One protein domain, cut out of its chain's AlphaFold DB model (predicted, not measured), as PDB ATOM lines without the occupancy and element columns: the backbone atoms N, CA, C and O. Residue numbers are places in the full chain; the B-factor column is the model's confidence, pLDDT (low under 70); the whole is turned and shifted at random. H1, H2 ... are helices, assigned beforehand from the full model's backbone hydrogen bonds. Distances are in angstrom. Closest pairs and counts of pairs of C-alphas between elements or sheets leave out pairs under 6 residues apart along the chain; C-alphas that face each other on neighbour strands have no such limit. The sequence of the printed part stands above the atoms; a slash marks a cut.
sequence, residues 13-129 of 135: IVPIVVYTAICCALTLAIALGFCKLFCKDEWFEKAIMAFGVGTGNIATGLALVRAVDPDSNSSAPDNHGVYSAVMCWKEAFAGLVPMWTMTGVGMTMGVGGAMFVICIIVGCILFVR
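This is residues 13 to 129 of the 135 residues of an uncharacterized protein of Clostridium sp. OF03-18AA (UniProt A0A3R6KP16). What shape does the model show? H1 to H4 make a cluster in which H2 folds back on H1 and is covered by H3 and H4; beyond it H5 and H6 form a long V, from which H6 returns until its last part meets the last residues of H1, leaving an open space between H5, H6 and the cluster. What is it built of? The printed part has 117 residues with six named helices, H1 to H6 in order along the chain, and no named strand; the class is all helix. How spread out is it? It is only just compact, close to loose, with a radius of gyration of the C-alphas of 15.6 A and spans of 48 by 39 by 23 A.

What does the first helix meet? H1, residues 13 to 38, touches H2, residues 43 to 55, with residues 24 to 36 alone, at a shallow tilt of 27 degrees, opposite ways, a hairpin; their closest C-alphas are those of Ala 31 and Ala 47, 5.1 A apart. With residues 37 to 38 alone H1 touches residues 123 to 127 of H6, residues 105 to 127, at a shallow tilt of 24 degrees, the same way; the closest C-alphas, of Phe 38 and Phe 127, are 5.4 A apart. What else touches H2, the hub? H3, residues 58 to 68, forms a hairpin with it at a steep tilt of 37 degrees, only just past shallow, opposite ways; the closest C-alphas, of Gly 52 and Gly 61, are 3.8 A apart. H4, residues 76 to 86, touches residues 45 to 50 of H2 at a steep tilt of 56 degrees, the same way, with the C-alphas of Lys 46 and Ala 76 closest at 5.0 A. Where does H5 go? H5, residues 88 to 103, meets H4 only through their link, has a kink of 39 degrees near residue 96, and forms a hairpin with H6 at a shallow tilt of 30 degrees, opposite ways; the closest C-alphas, of Trp 100 and Thr 108, are 6.0 A apart. H4 and H6 are apart, as are H2 and H5. Are the helix backbones complete? Every O i to N i+4 pair is within hydrogen-bond range in H1, H2, H3, H4 and H6; in H5 5 of 12 are, beside 11 of 13 O i to N i+3 pairs.

Where does the first helix run? H1 begins at C-alpha 13, (212.316, 382.313, 326.206), and spans 36.7 A to C-alpha 38. How long are the others? From first to last C-alpha, H2 spans 18.2 A, H3 15.6 A, H4 15.5 A, H5 25.3 A and H6 32.2 A; H6 ends at C-alpha 127, (202.774, 351.745, 351.959).

How large is it? The two C-alphas farthest apart, of Asp 71 and Thr 103, are 48.5 A apart. Is it continuous? The printed part has no cut; the link from H3 to H4 is short and the other links are tight. Where is confidence low? The mean pLDDT of the printed part is 89.5, and residue 129 alone is under 70.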
ATOM      1  N   ILE A  13     211.262 382.989 325.435       88.62
ATOM      2  CA  ILE A  13     212.316 382.313 326.206       88.62
ATOM      3  C   ILE A  13     212.121 382.496 327.714       88.62
ATOM      4  O   ILE A  13     212.235 381.537 328.472       88.62
ATOM      5  N   VAL A  14     211.753 383.704 328.151       91.44
ATOM      6  CA  VAL A  14     211.510 384.010 329.565       91.44
ATOM      7  C   VAL A  14     210.355 383.169 330.125       91.44
ATOM      8  O   VAL A  14     210.590 382.432 331.086       91.44
ATOM      9  N   PRO A  15     209.131 383.197 329.555       90.62
ATOM     10  CA  PRO A  15     208.042 382.366 330.064       90.62
ATOM     11  C   PRO A  15     208.327 380.863 329.953       90.62
ATOM     12  O   PRO A  15     207.957 380.124 330.862       90.62
ATOM     13  N   ILE A  16     209.033 380.404 328.914       90.19
ATOM     14  CA  ILE A  16     209.430 378.994 328.771       90.19
ATOM     15  C   ILE A  16     210.367 378.568 329.904       90.19
ATOM     16  O   ILE A  16     210.152 377.523 330.520       90.19
ATOM     17  N   VAL A  17     211.390 379.369 330.211       92.25
ATOM     18  CA  VAL A  17     212.348 379.067 331.283       92.25
ATOM     19  C   VAL A  17     211.659 379.075 332.644       92.25
ATOM     20  O   VAL A  17     211.855 378.143 333.421       92.25
ATOM     21  N   VAL A  18     210.812 380.070 332.923       94.38
ATOM     22  CA  VAL A  18     210.054 380.144 334.184       94.38
ATOM     23  C   VAL A  18     209.137 378.932 334.336       94.38
ATOM     24  O   VAL A  18     209.157 378.274 335.376       94.38
ATOM     25  N   TYR A  19     208.380 378.589 333.293       91.50
ATOM     26  CA  TYR A  19     207.504 377.421 333.299       91.50
ATOM     27  C   TYR A  19     208.289 376.122 333.527       91.50
ATOM     28  O   TYR A  19     207.928 375.316 334.384       91.50
ATOM     29  N   THR A  20     209.403 375.946 332.817       92.25
ATOM     30  CA  THR A  20     210.266 374.765 332.947       92.25
ATOM     31  C   THR A  20     210.851 374.662 334.353       92.25
ATOM     32  O   THR A  20     210.823 373.589 334.948       92.25
ATOM     33  N   ALA A  21     211.325 375.771 334.927       94.38
ATOM     34  CA  ALA A  21     211.874 375.801 336.278       94.38
ATOM     35  C   ALA A  21     210.830 375.409 337.335       94.38
ATOM     36  O   ALA A  21     211.132 374.612 338.224       94.38
ATOM     37  N   ILE A  22     209.596 375.913 337.212       95.50
ATOM     38  CA  ILE A  22     208.487 375.555 338.106       95.50
ATOM     39  C   ILE A  22     208.175 374.060 337.992       95.50
ATOM     40  O   ILE A  22     208.122 373.369 339.010       95.50
ATOM     41  N   CYS A  23     208.024 373.541 336.772       93.19
ATOM     42  CA  CYS A  23     207.764 372.120 336.537       93.19
ATOM     43  C   CYS A  23     208.884 371.236 337.101       93.19
ATOM     44  O   CYS A  23     208.600 370.269 337.801       93.19
ATOM     45  N   CYS A  24     210.152 371.588 336.878       94.38
ATOM     46  CA  CYS A  24     211.290 370.858 337.434       94.38
ATOM     47  C   CYS A  24     211.297 370.877 338.968       94.38
ATOM     48  O   CYS A  24     211.486 369.829 339.585       94.38
ATOM     49  N   ALA A  25     211.056 372.032 339.593       94.62
ATOM     50  CA  ALA A  25     211.015 372.146 341.050       94.62
ATOM     51  C   ALA A  25     209.872 371.317 341.658       94.62
ATOM     52  O   ALA A  25     210.075 370.624 342.656       94.62
ATOM     53  N   LEU A  26     208.690 371.337 341.033       94.12
ATOM     54  CA  LEU A  26     207.549 370.519 341.446       94.12
ATOM     55  C   LEU A  26     207.845 369.025 341.291       94.12
ATOM     56  O   LEU A  26     207.624 368.269 342.235       94.12
ATOM     57  N   THR A  27     208.395 368.599 340.151       93.75
ATOM     58  CA  THR A  27     208.782 367.198 339.920       93.75
ATOM     59  C   THR A  27     209.802 366.733 340.952       93.75
ATOM     60  O   THR A  27     209.660 365.637 341.491       93.75
ATOM     61  N   LEU A  28     210.789 367.568 341.292       94.50
ATOM     62  CA  LEU A  28     211.775 367.256 342.325       94.50
ATOM     63  C   LEU A  28     211.124 367.099 343.704       94.50
ATOM     64  O   LEU A  28     211.385 366.118 344.402       94.50
ATOM     65  N   ALA A  29     210.257 368.038 344.091       94.00
ATOM     66  CA  ALA A  29     209.572 368.003 345.380       94.00
ATOM     67  C   ALA A  29     208.666 366.767 345.514       94.00
ATOM     68  O   ALA A  29     208.675 366.103 346.550       94.00
ATOM     69  N   ILE A  30     207.926 366.432 344.454       92.19
ATOM     70  CA  ILE A  30     207.060 365.247 344.383       92.19
ATOM     71  C   ILE A  30     207.907 363.973 344.448       92.19
ATOM     72  O   ILE A  30     207.626 363.111 345.278       92.19
ATOM     73  N   ALA A  31     208.957 363.859 343.632       92.75
ATOM     74  CA  ALA A  31     209.808 362.671 343.600       92.75
ATOM     75  C   ALA A  31     210.466 362.416 344.963       92.75
ATOM     76  O   ALA A  31     210.322 361.330 345.521       92.75
ATOM     77  N   LEU A  32     211.115 363.426 345.550       92.94
ATOM     78  CA  LEU A  32     211.753 363.293 346.862       92.94
ATOM     79  C   LEU A  32     210.729 363.047 347.977       92.94
ATOM     80  O   LEU A  32     210.953 362.194 348.833       92.94
ATOM     81  N   GLY A  33     209.604 363.766 347.970       89.88
ATOM     82  CA  GLY A  33     208.569 363.657 348.998       89.88
ATOM     83  C   GLY A  33     207.889 362.289 349.011       89.88
ATOM     84  O   GLY A  33     207.837 361.637 350.055       89.88
ATOM     85  N   PHE A  34     207.403 361.824 347.858       88.69
ATOM     86  CA  PHE A  34     206.683 360.553 347.768       88.69
ATOM     87  C   PHE A  34     207.602 359.340 347.856       88.69
ATOM     88  O   PHE A  34     207.227 358.370 348.511       88.69
ATOM     89  N   CYS A  35     208.809 359.375 347.283       88.38
ATOM     90  CA  CYS A  35     209.749 358.269 347.470       88.38
ATOM     91  C   CYS A  35     210.187 358.156 348.930       88.38
ATOM     92  O   CYS A  35     210.220 357.047 349.447       88.38
ATOM     93  N   LYS A  36     210.415 359.268 349.639       87.12
ATOM     94  CA  LYS A  36     210.692 359.226 351.083       87.12
ATOM     95  C   LYS A  36     209.514 358.691 351.906       87.12
ATOM     96  O   LYS A  36     209.724 358.115 352.969       87.12
ATOM     97  N   LEU A  37     208.280 358.902 351.442       84.75
ATOM     98  CA  LEU A  37     207.076 358.433 352.127       84.75
ATOM     99  C   LEU A  37     206.772 356.950 351.859       84.75
ATOM    100  O   LEU A  37     206.350 356.243 352.771       84.75
ATOM    101  N   PHE A  38     206.950 356.484 350.621       84.44
ATOM    102  CA  PHE A  38     206.511 355.154 350.185       84.44
ATOM    103  C   PHE A  38     207.643 354.131 350.054       84.44
ATOM    104  O   PHE A  38     207.411 352.939 350.263       84.44
ATOM    105  N   CYS A  39     208.861 354.558 349.720       85.06
ATOM    106  CA  CYS A  39     210.011 353.670 349.594       85.06
ATOM    107  C   CYS A  39     210.782 353.645 350.920       85.06
ATOM    108  O   CYS A  39     211.188 354.686 351.426       85.06
ATOM    109  N   LYS A  40     210.989 352.453 351.489       79.12
ATOM    110  CA  LYS A  40     211.804 352.276 352.706       79.12
ATOM    111  C   LYS A  40     213.284 352.108 352.369       79.12
ATOM    112  O   LYS A  40     214.123 352.777 352.959       79.12
ATOM    113  N   ASP A  41     213.568 351.267 351.381       85.50
ATOM    114  CA  ASP A  41     214.924 350.957 350.929       85.50
ATOM    115  C   ASP A  41     215.284 351.791 349.698       85.50
ATOM    116  O   ASP A  41     214.444 351.945 348.801       85.50
ATOM    117  N   GLU A  42     216.522 352.294 349.639       88.88
ATOM    118  CA  GLU A  42     217.092 353.008 348.473       88.88
ATOM    119  C   GLU A  42     216.178 354.142 347.975       88.88
ATOM    120  O   GLU A  42     215.970 354.361 346.777       88.88
ATOM    121  N   TRP A  43     215.504 354.804 348.919       92.50
ATOM    122  CA  TRP A  43     214.454 355.773 348.615       92.50
ATOM    123  C   TRP A  43     215.005 356.974 347.848       92.50
ATOM    124  O   TRP A  43     214.278 357.569 347.055       92.50
ATOM    125  N   PHE A  44     216.276 357.322 348.068       93.25
ATOM    126  CA  PHE A  44     216.920 358.454 347.420       93.25
ATOM    127  C   PHE A  44     217.281 358.125 345.970       93.25
ATOM    128  O   PHE A  44     216.907 358.869 345.069       93.25
ATOM    129  N   GLU A  45     217.898 356.975 345.716       93.31
ATOM    130  CA  GLU A  45     218.260 356.494 344.381       93.31
ATOM    131  C   GLU A  45     217.005 356.328 343.513       93.31
ATOM    132  O   GLU A  45     216.959 356.781 342.366       93.31
ATOM    133  N   LYS A  46     215.927 355.782 344.093       93.75
ATOM    134  CA  LYS A  46     214.608 355.688 343.447       93.75
ATOM    135  C   LYS A  46     214.000 357.063 343.158       93.75
ATOM    136  O   LYS A  46     213.421 357.252 342.087       93.75
ATOM    137  N   ALA A  47     214.147 358.027 344.068       94.56
ATOM    138  CA  ALA A  47     213.663 359.392 343.860       94.56
ATOM    139  C   ALA A  47     214.415 360.105 342.731       94.56
ATOM    140  O   ALA A  47     213.794 360.752 341.889       94.56
ATOM    141  N   ILE A  48     215.740 359.963 342.687       95.75
ATOM    142  CA  ILE A  48     216.593 360.553 341.654       95.75
ATOM    143  C   ILE A  48     216.314 359.920 340.286       95.75
ATOM    144  O   ILE A  48     216.215 360.643 339.291       95.75
ATOM    145  N   MET A  49     216.077 358.605 340.242       95.38
ATOM    146  CA  MET A  49     215.596 357.923 339.040       95.38
ATOM    147  C   MET A  49     214.270 358.525 338.560       95.38
ATOM    148  O   MET A  49     214.158 358.951 337.411       95.38
ATOM    149  N   ALA A  50     213.270 358.615 339.443       93.62
ATOM    150  CA  ALA A  50     211.953 359.153 339.107       93.62
ATOM    151  C   ALA A  50     212.013 360.621 338.654       93.62
ATOM    152  O   ALA A  50     211.346 360.989 337.688       93.62
ATOM    153  N   PHE A  51     212.843 361.441 339.304       95.81
ATOM    154  CA  PHE A  51     213.083 362.826 338.915       95.81
ATOM    155  C   PHE A  51     213.684 362.917 337.509       95.81
ATOM    156  O   PHE A  51     213.120 363.596 336.655       95.81
ATOM    157  N   GLY A  52     214.772 362.187 337.240       94.38
ATOM    158  CA  GLY A  52     215.454 362.244 335.947       94.38
ATOM    159  C   GLY A  52     214.595 361.753 334.784       94.38
ATOM    160  O   GLY A  52     214.618 362.359 333.711       94.38
ATOM    161  N   VAL A  53     213.780 360.714 335.000       92.94
ATOM    162  CA  VAL A  53     212.795 360.272 333.999       92.94
ATOM    163  C   VAL A  53     211.665 361.290 333.840       92.94
ATOM    164  O   VAL A  53     211.251 361.557 332.716       92.94
ATOM    165  N   GLY A  54     211.195 361.899 334.931       90.00
ATOM    166  CA  GLY A  54     210.133 362.907 334.906       90.00
ATOM    167  C   GLY A  54     210.520 364.210 334.200       90.00
ATOM    168  O   GLY A  54     209.662 364.844 333.590       90.00
ATOM    169  N   THR A  55     211.793 364.611 334.250       92.62
ATOM    170  CA  THR A  55     212.296 365.822 333.574       92.62
ATOM    171  C   THR A  55     212.905 365.563 332.198       92.62
ATOM    172  O   THR A  55     213.239 366.509 331.490       92.62
ATOM    173  N   GLY A  56     213.101 364.301 331.821       91.19
ATOM    174  CA  GLY A  56     213.800 363.926 330.599       91.19
ATOM    175  C   GLY A  56     213.300 362.595 330.064       91.19
ATOM    176  O   GLY A  56     212.179 362.490 329.574       91.19
ATOM    177  N   ASN A  57     214.155 361.577 330.113       91.31
ATOM    178  CA  ASN A  57     213.803 360.224 329.708       91.31
ATOM    179  C   ASN A  57     214.477 359.183 330.614       91.31
ATOM    180  O   ASN A  57     215.218 359.519 331.540       91.31
ATOM    181  N   ILE A  58     214.251 357.902 330.312       92.75
ATOM    182  CA  ILE A  58     214.848 356.783 331.053       92.75
ATOM    183  C   ILE A  58     216.381 356.888 331.107       92.75
ATOM    184  O   ILE A  58     216.961 356.686 332.169       92.75
ATOM    185  N   ALA A  59     217.048 357.263 330.011       94.19
ATOM    186  CA  ALA A  59     218.502 357.424 329.992       94.19
ATOM    187  C   ALA A  59     218.981 358.571 330.899       94.19
ATOM    188  O   ALA A  59     220.000 358.424 331.571       94.19
ATOM    189  N   THR A  60     218.242 359.682 330.977       94.88
ATOM    190  CA  THR A  60     218.532 360.782 331.912       94.88
ATOM    191  C   THR A  60     218.398 360.326 333.365       94.88
ATOM    192  O   THR A  60     219.273 360.621 334.177       94.88
ATOM    193  N   GLY A  61     217.350 359.561 333.687       94.19
ATOM    194  CA  GLY A  61     217.182 358.940 335.005       94.19
ATOM    195  C   GLY A  61     218.347 358.020 335.364       94.19
ATOM    196  O   GLY A  61     218.961 358.187 336.414       94.19
ATOM    197  N   LEU A  62     218.718 357.109 334.460       95.31
ATOM    198  CA  LEU A  62     219.840 356.188 334.667       95.31
ATOM    199  C   LEU A  62     221.174 356.921 334.846       95.31
ATOM    200  O   LEU A  62     221.986 356.515 335.674       95.31
ATOM    201  N   ALA A  63     221.401 358.007 334.104       95.81
ATOM    202  CA  ALA A  63     222.601 358.825 334.253       95.81
ATOM    203  C   ALA A  63     222.682 359.469 335.646       95.81
ATOM    204  O   ALA A  63     223.749 359.464 336.257       95.81
ATOM    205  N   LEU A  64     221.561 359.973 336.168       95.38
ATOM    206  CA  LEU A  64     221.505 360.535 337.518       95.38
ATOM    207  C   LEU A  64     221.681 359.464 338.599       95.38
ATOM    208  O   LEU A  64     222.405 359.702 339.562       95.38
ATOM    209  N   VAL A  65     221.081 358.280 338.431       94.94
ATOM    210  CA  VAL A  65     221.303 357.156 339.357       94.94
ATOM    211  C   VAL A  65     222.775 356.776 339.380       94.94
ATOM    212  O   VAL A  65     223.339 356.698 340.457       94.94
ATOM    213  N   ARG A  66     223.441 356.652 338.227       93.62
ATOM    214  CA  ARG A  66     224.887 356.369 338.187       93.62
ATOM    215  C   ARG A  66     225.757 357.456 338.815       93.62
ATOM    216  O   ARG A  66     226.875 357.165 339.221       93.62
ATOM    217  N   ALA A  67     225.284 358.699 338.871       95.31
ATOM    218  CA  ALA A  67     226.004 359.768 339.555       95.31
ATOM    219  C   ALA A  67     225.936 359.635 341.087       95.31
ATOM    220  O   ALA A  67     226.846 360.088 341.775       95.31
ATOM    221  N   VAL A  68     224.869 359.028 341.616       93.50
ATOM    222  CA  VAL A  68     224.634 358.848 343.061       93.50
ATOM    223  C   VAL A  68     225.046 357.451 343.544       93.50
ATOM    224  O   VAL A  68     225.536 357.307 344.657       93.50
ATOM    225  N   ASP A  69     224.895 356.445 342.689       93.31
ATOM    226  CA  ASP A  69     225.227 355.038 342.898       93.31
ATOM    227  C   ASP A  69     226.110 354.538 341.734       93.31
ATOM    228  O   ASP A  69     225.644 353.844 340.822       93.31
ATOM    229  N   PRO A  70     227.393 354.942 341.705       90.88
ATOM    230  CA  PRO A  70     228.316 354.580 340.628       90.88
ATOM    231  C   PRO A  70     228.630 353.080 340.590       90.88
ATOM    232  O   PRO A  70     228.842 352.527 339.511       90.88
ATOM    233  N   ASP A  71     228.603 352.419 341.747       91.50
ATOM    234  CA  ASP A  71     228.875 350.987 341.890       91.50
ATOM    235  C   ASP A  71     227.653 350.113 341.548       91.50
ATOM    236  O   ASP A  71     227.767 348.890 341.513       91.50
ATOM    237  N   SER A  72     226.500 350.724 341.231       86.94
ATOM    238  CA  SER A  72     225.243 350.032 340.895       86.94
ATOM    239  C   SER A  72     224.799 349.043 341.981       86.94
ATOM    240  O   SER A  72     224.338 347.941 341.682       86.94
ATOM    241  N   ASN A  73     224.955 349.433 343.248       88.56
ATOM    242  CA  ASN A  73     224.527 348.625 344.388       88.56
ATOM    243  C   ASN A  73     223.009 348.680 344.601       88.56
ATOM    244  O   ASN A  73     222.450 347.784 345.233       88.56
ATOM    245  N   SER A  74     222.350 349.729 344.105       89.38
ATOM    246  CA  SER A  74     220.922 349.946 344.284       89.38
ATOM    247  C   SER A  74     220.079 349.225 343.237       89.38
ATOM    248  O   SER A  74     220.387 349.194 342.044       89.38
ATOM    249  N   SER A  75     218.917 348.735 343.661       91.25
ATOM    250  CA  SER A  75     217.912 348.142 342.767       91.25
ATOM    251  C   SER A  75     217.034 349.181 342.045       91.25
ATOM    252  O   SER A  75     215.988 348.849 341.478       91.25
ATOM    253  N   ALA A  76     217.395 350.470 342.082       90.25
ATOM    254  CA  ALA A  76     216.576 351.552 341.532       90.25
ATOM    255  C   ALA A  76     216.294 351.413 340.016       90.25
ATOM    256  O   ALA A  76     215.128 351.572 339.634       90.25
ATOM    257  N   PRO A  77     217.277 351.067 339.155       90.69
ATOM    258  CA  PRO A  77     217.036 350.852 337.725       90.69
ATOM    259  C   PRO A  77     216.058 349.705 337.438       90.69
ATOM    260  O   PRO A  77     215.116 349.877 336.664       90.69
ATOM    261  N   ASP A  78     216.236 348.565 338.106       92.62
ATOM    262  CA  ASP A  78     215.419 347.366 337.894       92.62
ATOM    263  C   ASP A  78     213.972 347.590 338.342       92.62
ATOM    264  O   ASP A  78     213.022 347.281 337.616       92.62
ATOM    265  N   ASN A  79     213.793 348.233 339.501       91.19
ATOM    266  CA  ASN A  79     212.478 348.629 339.997       91.19
ATOM    267  C   ASN A  79     211.772 349.583 339.026       91.19
ATOM    268  O   ASN A  79     210.562 349.469 338.805       91.19
ATOM    269  N   HIS A  80     212.516 350.506 338.411       91.88
ATOM    270  CA  HIS A  80     211.962 351.402 337.404       91.88
ATOM    271  C   HIS A  80     211.576 350.665 336.112       91.88
ATOM    272  O   HIS A  80     210.587 351.030 335.471       91.88
ATOM    273  N   GLY A  81     212.307 349.611 335.741       91.00
ATOM    274  CA  GLY A  81     211.961 348.735 334.621       91.00
ATOM    275  C   GLY A  81     210.619 348.028 334.829       91.00
ATOM    276  O   GLY A  81     209.742 348.099 333.965       91.00
ATOM    277  N   VAL A  82     210.411 347.429 336.006       92.50
ATOM    278  CA  VAL A  82     209.127 346.800 336.378       92.50
ATOM    279  C   VAL A  82     207.998 347.830 336.386       92.50
ATOM    280  O   VAL A  82     206.939 347.592 335.804       92.50
ATOM    281  N   TYR A  83     208.230 348.999 336.987       90.06
ATOM    282  CA  TYR A  83     207.277 350.110 336.969       90.06
ATOM    283  C   TYR A  83     206.886 350.505 335.538       90.06
ATOM    284  O   TYR A  83     205.699 350.626 335.239       90.06
ATOM    285  N   SER A  84     207.865 350.656 334.645       89.12
ATOM    286  CA  SER A  84     207.634 351.064 333.254       89.12
ATOM    287  C   SER A  84     206.808 350.035 332.483       89.12
ATOM    288  O   SER A  84     205.938 350.410 331.700       89.12
ATOM    289  N   ALA A  85     207.025 348.741 332.736       89.50
ATOM    290  CA  ALA A  85     206.235 347.675 332.127       89.50
ATOM    291  C   ALA A  85     204.775 347.688 332.610       89.50
ATOM    292  O   ALA A  85     203.855 347.593 331.799       89.50
ATOM    293  N   VAL A  86     204.553 347.852 333.919       89.19
ATOM    294  CA  VAL A  86     203.204 347.905 334.516       89.19
ATOM    295  C   VAL A  86     202.454 349.173 334.096       89.19
ATOM    296  O   VAL A  86     201.246 349.140 333.866       89.19
ATOM    297  N   MET A  87     203.164 350.294 333.960       88.06
ATOM    298  CA  MET A  87     202.594 351.602 333.626       88.06
ATOM    299  C   MET A  87     202.716 351.964 332.141       88.06
ATOM    300  O   MET A  87     202.575 353.133 331.785       88.06
ATOM    301  N   CYS A  88     202.925 350.984 331.257       86.19
ATOM    302  CA  CYS A  88     203.108 351.207 329.818       86.19
ATOM    303  C   CYS A  88     201.926 351.941 329.159       86.19
ATOM    304  O   CYS A  88     202.101 352.718 328.223       86.19
ATOM    305  N   TRP A  89     200.718 351.760 329.695       86.75
ATOM    306  CA  TRP A  89     199.506 352.445 329.250       86.75
ATOM    307  C   TRP A  89     199.580 353.973 329.415       86.75
ATOM    308  O   TRP A  89     198.874 354.689 328.703       86.75
ATOM    309  N   LYS A  90     200.465 354.493 330.285       84.12
ATOM    310  CA  LYS A  90     200.701 355.938 330.450       84.12
ATOM    311  C   LYS A  90     201.143 356.593 329.138       84.12
ATOM    312  O   LYS A  90     200.852 357.763 328.908       84.12
ATOM    313  N   GLU A  91     201.827 355.861 328.264       85.19
ATOM    314  CA  GLU A  91     202.343 356.419 327.011       85.19
ATOM    315  C   GLU A  91     201.223 356.859 326.053       85.19
ATOM    316  O   GLU A  91     201.418 357.771 325.251       85.19
ATOM    317  N   ALA A  92     200.003 356.328 326.209       87.06
ATOM    318  CA  ALA A  92     198.834 356.808 325.473       87.06
ATOM    319  C   ALA A  92     198.508 358.289 325.773       87.06
ATOM    320  O   ALA A  92     197.994 359.001 324.903       87.06
ATOM    321  N   PHE A  93     198.845 358.794 326.968       85.81
ATOM    322  CA  PHE A  93     198.581 360.189 327.334       85.81
ATOM    323  C   PHE A  93     199.394 361.192 326.523       85.81
ATOM    324  O   PHE A  93     198.934 362.320 326.359       85.81
ATOM    325  N   ALA A  94     200.539 360.799 325.958       84.75
ATOM    326  CA  ALA A  94     201.314 361.680 325.087       84.75
ATOM    327  C   ALA A  94     200.501 362.136 323.857       84.75
ATOM    328  O   ALA A  94     200.667 363.262 323.397       84.75
ATOM    329  N   GLY A  95     199.588 361.290 323.361       84.94
ATOM    330  CA  GLY A  95     198.663 361.636 322.276       84.94
ATOM    331  C   GLY A  95     197.324 362.207 322.754       84.94
ATOM    332  O   GLY A  95     196.772 363.103 322.116       84.94
ATOM    333  N   LEU A  96     196.798 361.714 323.881       86.38
ATOM    334  CA  LEU A  96     195.477 362.118 324.382       86.38
ATOM    335  C   LEU A  96     195.472 363.512 325.018       86.38
ATOM    336  O   LEU A  96     194.525 364.268 324.814       86.38
ATOM    337  N   VAL A  97     196.524 363.877 325.759       87.62
ATOM    338  CA  VAL A  97     196.581 365.156 326.484       87.62
ATOM    339  C   VAL A  97     196.499 366.356 325.535       87.62
ATOM    340  O   VAL A  97     195.634 367.201 325.773       87.62
ATOM    341  N   PRO A  98     197.285 366.440 324.438       87.62
ATOM    342  CA  PRO A  98     197.148 367.530 323.473       87.62
ATOM    343  C   PRO A  98     195.734 367.619 322.890       87.62
ATOM    344  O   PRO A  98     195.141 368.697 322.853       87.62
ATOM    345  N   MET A  99     195.152 366.475 322.515       87.88
ATOM    346  CA  MET A  99     193.809 366.410 321.934       87.88
ATOM    347  C   MET A  99     192.735 366.920 322.903       87.88
ATOM    348  O   MET A  99     191.848 367.671 322.502       87.88
ATOM    349  N   TRP A 100     192.822 366.566 324.187       89.06
ATOM    350  CA  TRP A 100     191.905 367.069 325.210       89.06
ATOM    351  C   TRP A 100     192.115 368.550 325.491       89.06
ATOM    352  O   TRP A 100     191.142 369.289 325.595       89.06
ATOM    353  N   THR A 101     193.363 369.024 325.528       88.44
ATOM    354  CA  THR A 101     193.622 370.456 325.729       88.44
ATOM    355  C   THR A 101     193.069 371.327 324.600       88.44
ATOM    356  O   THR A 101     192.707 372.471 324.862       88.44
ATOM    357  N   MET A 102     192.924 370.791 323.380       88.62
ATOM    358  CA  MET A 102     192.293 371.505 322.261       88.62
ATOM    359  C   MET A 102     190.785 371.719 322.450       88.62
ATOM    360  O   MET A 102     190.246 372.687 321.920       88.62
ATOM    361  N   THR A 103     190.094 370.844 323.187       85.56
ATOM    362  CA  THR A 103     188.654 370.979 323.476       85.56
ATOM    363  C   THR A 103     188.377 371.703 324.795       85.56
ATOM    364  O   THR A 103     187.241 372.095 325.061       85.56
ATOM    365  N   GLY A 104     189.415 371.923 325.606       87.38
ATOM    366  CA  GLY A 104     189.381 372.697 326.841       87.38
ATOM    367  C   GLY A 104     190.235 372.071 327.944       87.38
ATOM    368  O   GLY A 104     190.577 370.893 327.929       87.38
ATOM    369  N   VAL A 105     190.566 372.858 328.966       86.19
ATOM    370  CA  VAL A 105     191.486 372.414 330.033       86.19
ATOM    371  C   VAL A 105     190.813 371.443 331.023       86.19
ATOM    372  O   VAL A 105     191.486 370.666 331.701       86.19
ATOM    373  N   GLY A 106     189.476 371.439 331.080       86.94
ATOM    374  CA  GLY A 106     188.698 370.688 332.070       86.94
ATOM    375  C   GLY A 106     188.916 369.174 332.029       86.94
ATOM    376  O   GLY A 106     189.069 368.563 333.083       86.94
ATOM    377  N   MET A 107     188.997 368.568 330.840       83.94
ATOM    378  CA  MET A 107     189.243 367.123 330.724       83.94
ATOM    379  C   MET A 107     190.664 366.752 331.154       83.94
ATOM    380  O   MET A 107     190.842 365.822 331.937       83.94
ATOM    381  N   THR A 108     191.667 367.516 330.720       86.94
ATOM    382  CA  THR A 108     193.068 367.284 331.094       86.94
ATOM    383  C   THR A 108     193.285 367.434 332.600       86.94
ATOM    384  O   THR A 108     193.901 366.569 333.223       86.94
ATOM    385  N   MET A 109     192.734 368.488 333.210       86.94
ATOM    386  CA  MET A 109     192.815 368.697 334.659       86.94
ATOM    387  C   MET A 109     191.990 367.678 335.445       86.94
ATOM    388  O   MET A 109     192.449 367.207 336.481       86.94
ATOM    389  N   GLY A 110     190.798 367.321 334.964       88.62
ATOM    390  CA  GLY A 110     189.923 366.355 335.622       88.62
ATOM    391  C   GLY A 110     190.541 364.961 335.665       88.62
ATOM    392  O   GLY A 110     190.672 364.379 336.740       88.62
ATOM    393  N   VAL A 111     190.987 364.452 334.513       87.75
ATOM    394  CA  VAL A 111     191.619 363.127 334.418       87.75
ATOM    395  C   VAL A 111     192.958 363.117 335.155       87.75
ATOM    396  O   VAL A 111     193.190 362.227 335.972       87.75
ATOM    397  N   GLY A 112     193.810 364.126 334.938       87.12
ATOM    398  CA  GLY A 112     195.102 364.226 335.620       87.12
ATOM    399  C   GLY A 112     194.961 364.321 337.141       87.12
ATOM    400  O   GLY A 112     195.640 363.603 337.875       87.12
ATOM    401  N   GLY A 113     194.029 365.148 337.623       87.81
ATOM    402  CA  GLY A 113     193.735 365.297 339.046       87.81
ATOM    403  C   GLY A 113     193.176 364.017 339.668       87.81
ATOM    404  O   GLY A 113     193.662 363.584 340.712       87.81
ATOM    405  N   ALA A 114     192.211 363.367 339.011       90.50
ATOM    406  CA  ALA A 114     191.655 362.101 339.480       90.50
ATOM    407  C   ALA A 114     192.733 361.011 339.574       90.50
ATOM    408  O   ALA A 114     192.831 360.333 340.595       90.50
ATOM    409  N   MET A 115     193.588 360.882 338.553       88.06
ATOM    410  CA  MET A 115     194.700 359.928 338.562       88.06
ATOM    411  C   MET A 115     195.686 360.204 339.696       88.06
ATOM    412  O   MET A 115     196.064 359.277 340.411       88.06
ATOM    413  N   PHE A 116     196.073 361.465 339.896       87.75
ATOM    414  CA  PHE A 116     196.975 361.850 340.980       87.75
ATOM    415  C   PHE A 116     196.402 361.468 342.350       87.75
ATOM    416  O   PHE A 116     197.083 360.827 343.151       87.75
ATOM    417  N   VAL A 117     195.125 361.776 342.594       90.12
ATOM    418  CA  VAL A 117     194.437 361.443 343.850       90.12
ATOM    419  C   VAL A 117     194.340 359.930 344.051       90.12
ATOM    420  O   VAL A 117     194.662 359.446 345.135       90.12
ATOM    421  N   ILE A 118     193.955 359.167 343.024       89.75
ATOM    422  CA  ILE A 118     193.864 357.700 343.100       89.75
ATOM    423  C   ILE A 118     195.231 357.094 343.437       89.75
ATOM    424  O   ILE A 118     195.326 356.285 344.360       89.75
ATOM    425  N   CYS A 119     196.295 357.511 342.746       86.06
ATOM    426  CA  CYS A 119     197.648 357.015 342.991       86.06
ATOM    427  C   CYS A 119     198.128 357.324 344.415       86.06
ATOM    428  O   CYS A 119     198.724 356.457 345.055       86.06
ATOM    429  N   ILE A 120     197.825 358.514 344.945       86.38
ATOM    430  CA  ILE A 120     198.148 358.865 346.334       86.38
ATOM    431  C   ILE A 120     197.361 358.005 347.315       86.38
ATOM    432  O   ILE A 120     197.949 357.473 348.251       86.38
ATOM    433  N   ILE A 121     196.050 357.847 347.119       87.69
ATOM    434  CA  ILE A 121     195.204 357.048 348.017       87.69
ATOM    435  C   ILE A 121     195.704 355.604 348.057       87.69
ATOM    436  O   ILE A 121     195.914 355.057 349.141       87.69
ATOM    437  N   VAL A 122     195.951 355.002 346.893       87.19
ATOM    438  CA  VAL A 122     196.485 353.640 346.787       87.19
ATOM    439  C   VAL A 122     197.868 353.550 347.437       87.19
ATOM    440  O   VAL A 122     198.101 352.645 348.239       87.19
ATOM    441  N   GLY A 123     198.755 354.512 347.167       81.81
ATOM    442  CA  GLY A 123     200.082 354.587 347.781       81.81
ATOM    443  C   GLY A 123     200.017 354.653 349.308       81.81
ATOM    444  O   GLY A 123     200.680 353.878 349.997       81.81
ATOM    445  N   CYS A 124     199.147 355.501 349.855       83.88
ATOM    446  CA  CYS A 124     198.929 355.623 351.294       83.88
ATOM    447  C   CYS A 124     198.365 354.331 351.906       83.88
ATOM    448  O   CYS A 124     198.862 353.871 352.932       83.88
ATOM    449  N   ILE A 125     197.369 353.700 351.280       84.38
ATOM    450  CA  ILE A 125     196.768 352.460 351.798       84.38
ATOM    451  C   ILE A 125     197.790 351.316 351.845       84.38
ATOM    452  O   ILE A 125     197.809 350.549 352.813       84.38
ATOM    453  N   LEU A 126     198.623 351.189 350.810       82.75
ATOM    454  CA  LEU A 126     199.564 350.078 350.673       82.75
ATOM    455  C   LEU A 126     200.850 350.288 351.480       82.75
ATOM    456  O   LEU A 126     201.306 349.357 352.142       82.75
ATOM    457  N   PHE A 127     201.417 351.497 351.460       79.81
ATOM    458  CA  PHE A 127     202.774 351.745 351.959       79.81
ATOM    459  C   PHE A 127     202.837 352.531 353.278       79.81
ATOM    460  O   PHE A 127     203.838 352.424 353.984       79.81
ATOM    461  N   VAL A 128     201.774 353.247 353.679       72.69
ATOM    462  CA  VAL A 128     201.747 354.058 354.923       72.69
ATOM    463  C   VAL A 128     201.192 353.277 356.128       72.69
ATOM    464  O   VAL A 128     201.054 353.820 357.224       72.69
ATOM    465  N   ARG A 129     200.901 351.972 355.997       61.06
ATOM    466  CA  ARG A 129     200.410 351.175 357.138       61.06
ATOM    467  C   ARG A 129     201.376 351.241 358.336       61.06
ATOM    468  O   ARG A 129     202.577 351.013 358.161       61.06
TER     469      ARG A 129